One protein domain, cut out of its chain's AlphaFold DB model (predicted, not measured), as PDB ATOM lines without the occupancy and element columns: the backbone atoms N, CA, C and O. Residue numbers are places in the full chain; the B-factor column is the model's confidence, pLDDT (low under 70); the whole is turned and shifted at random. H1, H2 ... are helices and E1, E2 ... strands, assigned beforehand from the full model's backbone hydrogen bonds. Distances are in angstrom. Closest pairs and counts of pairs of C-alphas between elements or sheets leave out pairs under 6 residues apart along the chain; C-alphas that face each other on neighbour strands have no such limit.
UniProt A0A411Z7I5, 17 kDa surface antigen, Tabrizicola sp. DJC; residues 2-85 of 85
ATOM      1  N   LYS A   2      24.328 -42.930  -6.779       56.12
ATOM      2  CA  LYS A   2      24.248 -43.473  -5.393       56.12
ATOM      3  C   LYS A   2      23.697 -42.508  -4.324       56.12
ATOM      4  O   LYS A   2      23.067 -42.950  -3.373       56.12
ATOM      5  N   LYS A   3      23.880 -41.194  -4.510       59.19
ATOM      6  CA  LYS A   3      23.424 -40.156  -3.561       59.19
ATOM      7  C   LYS A   3      21.892 -40.082  -3.439       59.19
ATOM      8  O   LYS A   3      21.387 -39.897  -2.343       59.19
ATOM      9  N   PHE A   4      21.166 -40.297  -4.540       71.31
ATOM     10  CA  PHE A   4      19.697 -40.272  -4.556       71.31
ATOM     11  C   PHE A   4      19.074 -41.508  -3.901       71.31
ATOM     12  O   PHE A   4      18.071 -41.388  -3.206       71.31
ATOM     13  N   ALA A   5      19.693 -42.681  -4.063       68.56
ATOM     14  CA  ALA A   5      19.236 -43.906  -3.407       68.56
ATOM     15  C   ALA A   5      19.370 -43.815  -1.877       68.56
ATOM     16  O   ALA A   5      18.451 -44.184  -1.151       68.56
ATOM     17  N   LEU A   6      20.482 -43.250  -1.392       74.62
ATOM     18  CA  LEU A   6      20.692 -42.982   0.033       74.62
ATOM     19  C   LEU A   6      19.697 -41.952   0.585       74.62
ATOM     20  O   LEU A   6      19.131 -42.168   1.651       74.62
ATOM     21  N   LEU A   7      19.435 -40.873  -0.158       72.94
ATOM     22  CA  LEU A   7      18.434 -39.869   0.220       72.94
ATOM     23  C   LEU A   7      17.018 -40.454   0.299       72.94
ATOM     24  O   LEU A   7      16.287 -40.145   1.234       72.94
ATOM     25  N   SER A   8      16.653 -41.329  -0.640       68.12
ATOM     26  CA  SER A   8      15.371 -42.041  -0.626       68.12
ATOM     27  C   SER A   8      15.244 -42.954   0.598       68.12
ATOM     28  O   SER A   8      14.261 -42.872   1.328       68.12
ATOM     29  N   ALA A   9      16.270 -43.755   0.899       71.50
ATOM     30  CA  ALA A   9      16.259 -44.650   2.059       71.50
ATOM     31  C   ALA A   9      16.129 -43.893   3.397       71.50
ATOM     32  O   ALA A   9      15.402 -44.318   4.299       71.50
ATOM     33  N   VAL A  10      16.793 -42.740   3.519       72.81
ATOM     34  CA  VAL A  10      16.669 -41.866   4.697       72.81
ATOM     35  C   VAL A  10      15.279 -41.219   4.759       72.81
ATOM     36  O   VAL A  10      14.665 -41.180   5.820       72.81
ATOM     37  N   ALA A  11      14.722 -40.776   3.631       69.75
ATOM     38  CA  ALA A  11      13.377 -40.204   3.597       69.75
ATOM     39  C   ALA A  11      12.289 -41.227   3.979       69.75
ATOM     40  O   ALA A  11      11.381 -40.899   4.741       69.75
ATOM     41  N   LEU A  12      12.404 -42.478   3.513       65.75
ATOM     42  CA  LEU A  12      11.462 -43.550   3.856       65.75
ATOM     43  C   LEU A  12      11.525 -43.937   5.340       65.75
ATOM     44  O   LEU A  12      10.492 -44.211   5.946       65.75
ATOM     45  N   SER A  13      12.719 -43.943   5.937       67.88
ATOM     46  CA  SER A  13      12.873 -44.241   7.369       67.88
ATOM     47  C   SER A  13      12.311 -43.128   8.257       67.88
ATOM     48  O   SER A  13      11.676 -43.428   9.267       67.88
ATOM     49  N   LEU A  14      12.437 -41.859   7.853       64.19
ATOM     50  CA  LEU A  14      11.771 -40.744   8.537       64.19
ATOM     51  C   LEU A  14      10.243 -40.787   8.371       64.19
ATOM     52  O   LEU A  14       9.520 -40.506   9.327       64.19
ATOM     53  N   ALA A  15       9.746 -41.180   7.196       61.78
ATOM     54  CA  ALA A  15       8.310 -41.315   6.937       61.78
ATOM     55  C   ALA A  15       7.650 -42.425   7.775       61.78
ATOM     56  O   ALA A  15       6.470 -42.322   8.105       61.78
ATOM     57  N   ALA A  16       8.408 -43.459   8.153       60.75
ATOM     58  CA  ALA A  16       7.937 -44.524   9.037       60.75
ATOM     59  C   ALA A  16       7.811 -44.085  10.510       60.75
ATOM     60  O   ALA A  16       7.099 -44.726  11.280       60.75
ATOM     61  N   CYS A  17       8.495 -43.008  10.911       66.25
ATOM     62  CA  CYS A  17       8.497 -42.521  12.290       66.25
ATOM     63  C   CYS A  17       7.444 -41.426  12.552       66.25
ATOM     64  O   CYS A  17       7.231 -41.049  13.705       66.25
ATOM     65  N   GLN A  18       6.796 -40.899  11.507       60.91
ATOM     66  CA  GLN A  18       5.814 -39.823  11.629       60.91
ATOM     67  C   GLN A  18       4.368 -40.318  11.728       60.91
ATOM     68  O   GLN A  18       3.978 -41.352  11.191       60.91
ATOM     69  N   THR A  19       3.557 -39.543  12.452       57.06
ATOM     70  CA  THR A  19       2.126 -39.815  12.630       57.06
ATOM     71  C   THR A  19       1.356 -39.521  11.340       57.06
ATOM     72  O   THR A  19       1.693 -38.598  10.601       57.06
ATOM     73  N   SER A  20       0.285 -40.272  11.068       57.88
ATOM     74  CA  SER A  20      -0.443 -40.206   9.787       57.88
ATOM     75  C   SER A  20      -0.916 -38.800   9.383       57.88
ATOM     76  O   SER A  20      -0.945 -38.494   8.195       57.88
ATOM     77  N   ASN A  21      -1.271 -37.938  10.343       57.53
ATOM     78  CA  ASN A  21      -1.711 -36.562  10.062       57.53
ATOM     79  C   ASN A  21      -0.563 -35.678   9.530       57.53
ATOM     80  O   ASN A  21      -0.743 -34.732   8.772       57.53
ATOM     81  N   GLN A  22       0.648 -36.028   9.931       61.06
ATOM     82  CA  GLN A  22       1.892 -35.327   9.665       61.06
ATOM     83  C   GLN A  22       2.472 -35.761   8.298       61.06
ATOM     84  O   GLN A  22       3.005 -34.934   7.555       61.06
ATOM     85  N   ASN A  23       2.215 -37.011   7.881       62.28
ATOM     86  CA  ASN A  23       2.573 -37.541   6.558       62.28
ATOM     87  C   ASN A  23       1.819 -36.878   5.400       62.28
ATOM     88  O   ASN A  23       2.413 -36.675   4.346       62.28
ATOM     89  N   ALA A  24       0.545 -36.510   5.568       60.47
ATOM     90  CA  ALA A  24      -0.207 -35.807   4.523       60.47
ATOM     91  C   ALA A  24       0.329 -34.380   4.308       60.47
ATOM     92  O   ALA A  24       0.540 -33.948   3.173       60.47
ATOM     93  N   ALA A  25       0.629 -33.672   5.404       64.00
ATOM     94  CA  ALA A  25       1.242 -32.347   5.352       64.00
ATOM     95  C   ALA A  25       2.641 -32.394   4.716       64.00
ATOM     96  O   ALA A  25       2.953 -31.574   3.854       64.00
ATOM     97  N   LEU A  26       3.466 -33.382   5.075       66.81
ATOM     98  CA  LEU A  26       4.787 -33.577   4.473       66.81
ATOM     99  C   LEU A  26       4.736 -34.083   3.032       66.81
ATOM    100  O   LEU A  26       5.571 -33.675   2.234       66.81
ATOM    101  N   GLY A  27       3.781 -34.937   2.671       61.34
ATOM    102  CA  GLY A  27       3.603 -35.418   1.300       61.34
ATOM    103  C   GLY A  27       3.173 -34.298   0.355       61.34
ATOM    104  O   GLY A  27       3.721 -34.170  -0.736       61.34
ATOM    105  N   GLY A  28       2.257 -33.435   0.806       65.50
ATOM    106  CA  GLY A  28       1.817 -32.260   0.055       65.50
ATOM    107  C   GLY A  28       2.886 -31.170  -0.028       65.50
ATOM    108  O   GLY A  28       3.288 -30.781  -1.124       65.50
ATOM    109  N   LEU A  29       3.389 -30.695   1.118       68.38
ATOM    110  CA  LEU A  29       4.385 -29.614   1.161       68.38
ATOM    111  C   LEU A  29       5.754 -30.072   0.642       68.38
ATOM    112  O   LEU A  29       6.397 -29.361  -0.127       68.38
ATOM    113  N   GLY A  30       6.190 -31.273   1.024       69.06
ATOM    114  CA  GLY A  30       7.436 -31.869   0.553       69.06
ATOM    115  C   GLY A  30       7.379 -32.241  -0.928       69.06
ATOM    116  O   GLY A  30       8.323 -31.945  -1.656       69.06
ATOM    117  N   GLY A  31       6.264 -32.801  -1.412       61.00
ATOM    118  CA  GLY A  31       6.059 -33.102  -2.834       61.00
ATOM    119  C   GLY A  31       6.056 -31.849  -3.715       61.00
ATOM    120  O   GLY A  31       6.684 -31.839  -4.775       61.00
ATOM    121  N   ALA A  32       5.440 -30.759  -3.242       65.81
ATOM    122  CA  ALA A  32       5.463 -29.461  -3.917       65.81
ATOM    123  C   ALA A  32       6.877 -28.854  -3.963       65.81
ATOM    124  O   ALA A  32       7.327 -28.410  -5.020       65.81
ATOM    125  N   ALA A  33       7.598 -28.872  -2.837       73.44
ATOM    126  CA  ALA A  33       8.959 -28.344  -2.753       73.44
ATOM    127  C   ALA A  33       9.934 -29.123  -3.650       73.44
ATOM    128  O   ALA A  33      10.729 -28.521  -4.372       73.44
ATOM    129  N   VAL A  34       9.843 -30.456  -3.657       75.31
ATOM    130  CA  VAL A  34      10.671 -31.315  -4.514       75.31
ATOM    131  C   VAL A  34      10.294 -31.147  -5.990       75.31
ATOM    132  O   VAL A  34      11.185 -30.995  -6.822       75.31
ATOM    133  N   GLY A  35       9.003 -31.087  -6.331       60.91
ATOM    134  CA  GLY A  35       8.541 -30.833  -7.703       60.91
ATOM    135  C   GLY A  35       8.999 -29.477  -8.258       60.91
ATOM    136  O   GLY A  35       9.437 -29.388  -9.408       60.91
ATOM    137  N   ALA A  36       8.993 -28.435  -7.420       66.81
ATOM    138  CA  ALA A  36       9.505 -27.104  -7.756       66.81
ATOM    139  C   ALA A  36      11.040 -27.054  -7.873       66.81
ATOM    140  O   ALA A  36      11.582 -26.266  -8.655       66.81
ATOM    141  N   ALA A  37      11.747 -27.869  -7.083       73.88
ATOM    142  CA  ALA A  37      13.206 -27.958  -7.100       73.88
ATOM    143  C   ALA A  37      13.735 -28.724  -8.322       73.88
ATOM    144  O   ALA A  37      14.810 -28.397  -8.821       73.88
ATOM    145  N   LEU A  38      12.986 -29.720  -8.803       75.31
ATOM    146  CA  LEU A  38      13.346 -30.532  -9.969       75.31
ATOM    147  C   LEU A  38      12.974 -29.876 -11.311       75.31
ATOM    148  O   LEU A  38      13.521 -30.273 -12.336       75.31
ATOM    149  N   SER A  39      12.083 -28.879 -11.321       73.00
ATOM    150  CA  SER A  39      11.747 -28.101 -12.523       73.00
ATOM    151  C   SER A  39      12.555 -26.806 -12.641       73.00
ATOM    152  O   SER A  39      12.918 -26.174 -11.647       73.00
ATOM    153  N   SER A  40      12.822 -26.380 -13.875       68.81
ATOM    154  CA  SER A  40      13.627 -25.196 -14.199       68.81
ATOM    155  C   SER A  40      12.844 -24.174 -15.023       68.81
ATOM    156  O   SER A  40      11.997 -24.538 -15.830       68.81
ATOM    157  N   GLY A  41      13.170 -22.887 -14.861       71.69
ATOM    158  CA  GLY A  41      12.588 -21.810 -15.668       71.69
ATOM    159  C   GLY A  41      11.087 -21.613 -15.436       71.69
ATOM    160  O   GLY A  41      10.625 -21.644 -14.293       71.69
ATOM    161  N   SER A  42      10.340 -21.404 -16.524       71.56
ATOM    162  CA  SER A  42       8.880 -21.211 -16.537       71.56
ATOM    163  C   SER A  42       8.094 -22.412 -16.009       71.56
ATOM    164  O   SER A  42       6.961 -22.247 -15.567       71.56
ATOM    165  N   ASP A  43       8.704 -23.598 -15.988       73.88
ATOM    166  CA  ASP A  43       8.012 -24.848 -15.669       73.88
ATOM    167  C   ASP A  43       8.039 -25.178 -14.173       73.88
ATOM    168  O   ASP A  43       7.473 -26.182 -13.750       73.88
ATOM    169  N   ARG A  44       8.659 -24.334 -13.334       72.50
ATOM    170  CA  ARG A  44       8.684 -24.527 -11.871       72.50
ATOM    171  C   ARG A  44       7.293 -24.622 -11.262       72.50
ATOM    172  O   ARG A  44       7.089 -25.439 -10.370       72.50
ATOM    173  N   THR A  45       6.355 -23.793 -11.714       74.00
ATOM    174  CA  THR A  45       4.976 -23.795 -11.206       74.00
ATOM    175  C   THR A  45       4.250 -25.067 -11.622       74.00
ATOM    176  O   THR A  45       3.615 -25.700 -10.787       74.00
ATOM    177  N   THR A  46       4.427 -25.499 -12.869       76.81
ATOM    178  CA  THR A  46       3.901 -26.763 -13.397       76.81
ATOM    179  C   THR A  46       4.489 -27.968 -12.659       76.81
ATOM    180  O   THR A  46       3.749 -28.845 -12.219       76.81
ATOM    181  N   GLY A  47       5.805 -27.990 -12.436       71.31
ATOM    182  CA  GLY A  47       6.495 -29.034 -11.676       71.31
ATOM    183  C   GLY A  47       6.084 -29.084 -10.207       71.31
ATOM    184  O   GLY A  47       5.900 -30.169  -9.658       71.31
ATOM    185  N   ALA A  48       5.870 -27.925  -9.578       73.62
ATOM    186  CA  ALA A  48       5.323 -27.833  -8.228       73.62
ATOM    187  C   ALA A  48       3.890 -28.375  -8.163       73.62
ATOM    188  O   ALA A  48       3.566 -29.127  -7.248       73.62
ATOM    189  N   LEU A  49       3.045 -28.036  -9.144       75.56
ATOM    190  CA  LEU A  49       1.649 -28.473  -9.197       75.56
ATOM    191  C   LEU A  49       1.540 -29.988  -9.402       75.56
ATOM    192  O   LEU A  49       0.786 -30.655  -8.699       75.56
ATOM    193  N   ILE A  50       2.329 -30.542 -10.330       77.12
ATOM    194  CA  ILE A  50       2.379 -31.984 -10.603       77.12
ATOM    195  C   ILE A  50       2.978 -32.732  -9.407       77.12
ATOM    196  O   ILE A  50       2.430 -33.750  -8.991       77.12
ATOM    197  N   GLY A  51       4.062 -32.221  -8.814       70.06
ATOM    198  CA  GLY A  51       4.684 -32.802  -7.621       70.06
ATOM    199  C   GLY A  51       3.762 -32.784  -6.401       70.06
ATOM    200  O   GLY A  51       3.698 -33.767  -5.666       70.06
ATOM    201  N   ALA A  52       2.986 -31.711  -6.223       71.88
ATOM    202  CA  ALA A  52       1.963 -31.614  -5.189       71.88
ATOM    203  C   ALA A  52       0.806 -32.592  -5.443       71.88
ATOM    204  O   ALA A  52       0.433 -33.337  -4.541       71.88
ATOM    205  N   ALA A  53       0.266 -32.642  -6.665       74.56
ATOM    206  CA  ALA A  53      -0.828 -33.549  -7.014       74.56
ATOM    207  C   ALA A  53      -0.422 -35.024  -6.856       74.56
ATOM    208  O   ALA A  53      -1.158 -35.807  -6.257       74.56
ATOM    209  N   ALA A  54       0.773 -35.393  -7.328       75.31
ATOM    210  CA  ALA A  54       1.315 -36.742  -7.187       75.31
ATOM    211  C   ALA A  54       1.657 -37.084  -5.728       75.31
ATOM    212  O   ALA A  54       1.356 -38.187  -5.279       75.31
ATOM    213  N   GLY A  55       2.239 -36.144  -4.974       65.81
ATOM    214  CA  GLY A  55       2.545 -36.314  -3.551       65.81
ATOM    215  C   GLY A  55       1.289 -36.510  -2.701       65.81
ATOM    216  O   GLY A  55       1.243 -37.422  -1.875       65.81
ATOM    217  N   VAL A  56       0.235 -35.728  -2.962       67.38
ATOM    218  CA  VAL A  56      -1.072 -35.880  -2.308       67.38
ATOM    219  C   VAL A  56      -1.705 -37.217  -2.683       67.38
ATOM    220  O   VAL A  56      -2.067 -37.972  -1.784       67.38
ATOM    221  N   ALA A  57      -1.777 -37.564  -3.972       70.06
ATOM    222  CA  ALA A  57      -2.348 -38.836  -4.416       70.06
ATOM    223  C   ALA A  57      -1.608 -40.047  -3.824       70.06
ATOM    224  O   ALA A  57      -2.235 -40.981  -3.331       70.06
ATOM    225  N   ALA A  58      -0.274 -40.023  -3.802       66.56
ATOM    226  CA  ALA A  58       0.515 -41.077  -3.174       66.56
ATOM    227  C   ALA A  58       0.245 -41.164  -1.662       66.56
ATOM    228  O   ALA A  58       0.116 -42.263  -1.129       66.56
ATOM    229  N   SER A  59       0.106 -40.026  -0.973       57.31
ATOM    230  CA  SER A  59      -0.179 -39.996   0.468       57.31
ATOM    231  C   SER A  59      -1.601 -40.435   0.835       57.31
ATOM    232  O   SER A  59      -1.807 -40.928   1.938       57.31
ATOM    233  N   THR A  60      -2.576 -40.302  -0.070       63.88
ATOM    234  CA  THR A  60      -3.940 -40.816   0.144       63.88
ATOM    235  C   THR A  60      -4.058 -42.298  -0.200       63.88
ATOM    236  O   THR A  60      -4.835 -43.012   0.431       63.88
ATOM    237  N   LEU A  61      -3.276 -42.775  -1.174       61.47
ATOM    238  CA  LEU A  61      -3.185 -44.192  -1.539       61.47
ATOM    239  C   LEU A  61      -2.444 -45.012  -0.475       61.47
ATOM    240  O   LEU A  61      -2.817 -46.152  -0.198       61.47
ATOM    241  N   ILE A  62      -1.416 -44.433   0.150       62.69
ATOM    242  CA  ILE A  62      -0.746 -45.013   1.313       62.69
ATOM    243  C   ILE A  62      -1.606 -44.683   2.538       62.69
ATOM    244  O   ILE A  62      -1.349 -43.733   3.273       62.69
ATOM    245  N   GLY A  63      -2.684 -45.452   2.712       53.25
ATOM    246  CA  GLY A  63      -3.574 -45.328   3.862       53.25
ATOM    247  C   GLY A  63      -2.808 -45.454   5.187       53.25
ATOM    248  O   GLY A  63      -1.741 -46.076   5.218       53.25
ATOM    249  N   PRO A  64      -3.333 -44.874   6.285       55.44
ATOM    250  CA  PRO A  64      -2.689 -44.934   7.589       55.44
ATOM    251  C   PRO A  64      -2.329 -46.381   7.916       55.44
ATOM    252  O   PRO A  64      -3.203 -47.250   7.984       55.44
ATOM    253  N   ALA A  65      -1.035 -46.646   8.109       57.84
ATOM    254  CA  ALA A  65      -0.615 -47.877   8.751       57.84
ATOM    255  C   ALA A  65      -1.342 -47.935  10.095       57.84
ATOM    256  O   ALA A  65      -1.355 -46.940  10.824       57.84
ATOM    257  N   GLN A  66      -1.985 -49.066  10.386       56.34
ATOM    258  CA  GLN A  66      -2.760 -49.204  11.609       56.34
ATOM    259  C   GLN A  66      -1.907 -48.787  12.793       56.34
ATOM    260  O   GLN A  66      -0.809 -49.319  12.983       56.34
ATOM    261  N   GLN A  67      -2.388 -47.793  13.546       60.56
ATOM    262  CA  GLN A  67      -1.731 -47.369  14.772       60.56
ATOM    263  C   GLN A  67      -1.506 -48.638  15.597       60.56
ATOM    264  O   GLN A  67      -2.445 -49.410  15.796       60.56
ATOM    265  N   ARG A  68      -0.263 -48.905  16.013       61.41
ATOM    266  CA  ARG A  68       0.049 -50.108  16.797       61.41
ATOM    267  C   ARG A  68      -0.901 -50.164  17.998       61.41
ATOM    268  O   ARG A  68      -0.925 -49.220  18.781       61.41
ATOM    269  N   GLY A  69      -1.681 -51.240  18.098       70.12
ATOM    270  CA  GLY A  69      -2.694 -51.409  19.141       70.12
ATOM    271  C   GLY A  69      -4.093 -50.908  18.783       70.12
ATOM    272  O   GLY A  69      -4.929 -50.883  19.661       70.12
ATOM    273  N   GLN A  70      -4.393 -50.521  17.539       80.38
ATOM    274  CA  GLN A  70      -5.765 -50.245  17.098       80.38
ATOM    275  C   GLN A  70      -6.248 -51.316  16.110       80.38
ATOM    276  O   GLN A  70      -5.668 -51.500  15.040       80.38
ATOM    277  N   CYS A  71      -7.321 -52.020  16.476       82.56
ATOM    278  CA  CYS A  71      -7.919 -53.100  15.696       82.56
ATOM    279  C   CYS A  71      -9.309 -52.697  15.177       82.56
ATOM    280  O   CYS A  71     -10.061 -51.988  15.850       82.56
ATOM    281  N   TYR A  72      -9.662 -53.166  13.974       84.94
ATOM    282  CA  TYR A  72     -11.022 -53.022  13.444       84.94
ATOM    283  C   TYR A  72     -11.903 -54.085  14.059       84.94
ATOM    284  O   TYR A  72     -11.678 -55.280  13.868       84.94
ATOM    285  N   TYR A  73     -12.958 -53.632  14.708       85.06
ATOM    286  CA  TYR A  73     -14.033 -54.474  15.177       85.06
ATOM    287  C   TYR A  73     -15.287 -54.203  14.353       85.06
ATOM    288  O   TYR A  73     -15.459 -53.140  13.746       85.06
ATOM    289  N   ARG A  74     -16.155 -55.209  14.298       91.31
ATOM    290  CA  ARG A  74     -17.450 -55.147  13.627       91.31
ATOM    291  C   ARG A  74     -18.503 -55.436  14.681       91.31
ATOM    292  O   ARG A  74     -18.414 -56.465  15.347       91.31
ATOM    293  N   ASP A  75     -19.448 -54.524  14.868       90.31
ATOM    294  CA  ASP A  75     -20.567 -54.779  15.773       90.31
ATOM    295  C   ASP A  75     -21.588 -55.738  15.127       90.31
ATOM    296  O   ASP A  75     -21.496 -56.084  13.943       90.31
ATOM    297  N   ALA A  76     -22.578 -56.169  15.910       89.94
ATOM    298  CA  ALA A  76     -23.657 -57.037  15.435       89.94
ATOM    299  C   ALA A  76     -24.547 -56.378  14.359       89.94
ATOM    300  O   ALA A  76     -25.207 -57.078  13.597       89.94
ATOM    301  N   ASN A  77     -24.530 -55.045  14.264       92.19
ATOM    302  CA  ASN A  77     -25.260 -54.267  13.263       92.19
ATOM    303  C   ASN A  77     -24.444 -54.075  11.967       92.19
ATOM    304  O   ASN A  77     -24.929 -53.482  11.006       92.19
ATOM    305  N   GLY A  78     -23.207 -54.584  11.916       90.56
ATOM    306  CA  GLY A  78     -22.310 -54.482  10.770       90.56
ATOM    307  C   GLY A  78     -21.501 -53.184  10.693       90.56
ATOM    308  O   GLY A  78     -20.760 -53.007   9.719       90.56
ATOM    309  N   ASN A  79     -21.581 -52.311  11.698       90.94
ATOM    310  CA  ASN A  79     -20.788 -51.090  11.758       90.94
ATOM    311  C   ASN A  79     -19.335 -51.430  12.101       90.94
ATOM    312  O   ASN A  79     -19.057 -52.251  12.978       90.94
ATOM    313  N   ARG A  80     -18.391 -50.790  11.400       87.50
ATOM    314  CA  ARG A  80     -16.960 -50.906  11.707       87.50
ATOM    315  C   ARG A  80     -16.565 -49.816  12.691       87.50
ATOM    316  O   ARG A  80     -16.839 -48.647  12.438       87.50
ATOM    317  N   PHE A  81     -15.874 -50.199  13.756       86.25
ATOM    318  CA  PHE A  81     -15.285 -49.277  14.721       86.25
ATOM    319  C   PHE A  81     -13.832 -49.663  15.006       86.25
ATOM    320  O   PHE A  81     -13.445 -50.821  14.849       86.25
ATOM    321  N   VAL A  82     -13.020 -48.677  15.381       86.00
ATOM    322  CA  VAL A  82     -11.614 -48.873  15.746       86.00
ATOM    323  C   VAL A  82     -11.512 -48.777  17.264       86.00
ATOM    324  O   VAL A  82     -11.989 -47.807  17.848       86.00
ATOM    325  N   ALA A  83     -10.935 -49.793  17.900       83.88
ATOM    326  CA  ALA A  83     -10.717 -49.831  19.343       83.88
ATOM    327  C   ALA A  83      -9.327 -50.385  19.659       83.88
ATOM    328  O   ALA A  83      -8.689 -50.994  18.794       83.88
ATOM    329  N   ASN A  84      -8.869 -50.174  20.896       83.75
ATOM    330  CA  ASN A  84      -7.586 -50.711  21.318       83.75
ATOM    331  C   ASN A  84      -7.626 -52.246  21.364       83.75
ATOM    332  O   ASN A  84      -8.547 -52.820  21.950       83.75
ATOM    333  N   CYS A  85      -6.622 -52.869  20.753       80.75
ATOM    334  CA  CYS A  85      -6.170 -54.212  21.081       80.75
ATOM    335  C   CYS A  85      -4.999 -54.109  22.081       80.75
ATOM    336  O   CYS A  85      -4.846 -55.068  22.857       80.75
TER     337      CYS A  85
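AT A GLANCE: This is residues 2 to 85 of the 85 residues of the protein "17 kDa surface antigen" of Tabrizicola sp. DJC (UniProt A0A411Z7I5). A long helical hairpin, H2 and H3, makes most of a rod; H1 folds back along it with residues 2 to 13 free, and a small hairpin of strands, E1 and E2, makes the other end. You read 84 residues, in order H1 H2 H3 E1 E2, mostly helix, the sheet antiparallel; the whole is only just loose, close to extended, radius of gyration of the C-alphas 17.4 A, spans 59 by 27 by 16 A.

HOW THE PARTS SIT: H1, residues 2 to 17, is close to but not clearly touching H2, residues 20 to 38; see their closest C-alphas, Ala 15 and Asn 23, 6.9 A apart. H2 and H3, residues 41 to 61, touch, closest at C-alphas 36 and 48, 4.3 A, opposite ways at a shallow tilt of 25 degrees. O i to N i+4 pairs within hydrogen-bond range number 11 of 12 in H1, 13 of 15 in H2, 15 of 17 in H3. In the hairpin of E1, residues 70 to 74, and E2, residues 80 to 84, find N 71 and O 83 at 2.9 A. H2 is apart from both strands.

IN THESE COORDINATES: Find C-alpha 2 at (24.248, -43.473, -5.393); H1 runs 23.7 A, H2 26.0 A, H3 30.8 A, E1 13.1 A and E2 13.4 A, to C-alpha 84 at (-7.586, -50.711, 21.318).

THE WHOLE: The printed part has no cut and no long link; pLDDT is under 70 in 42 residues, among them 11 to 32 and 58 to 68.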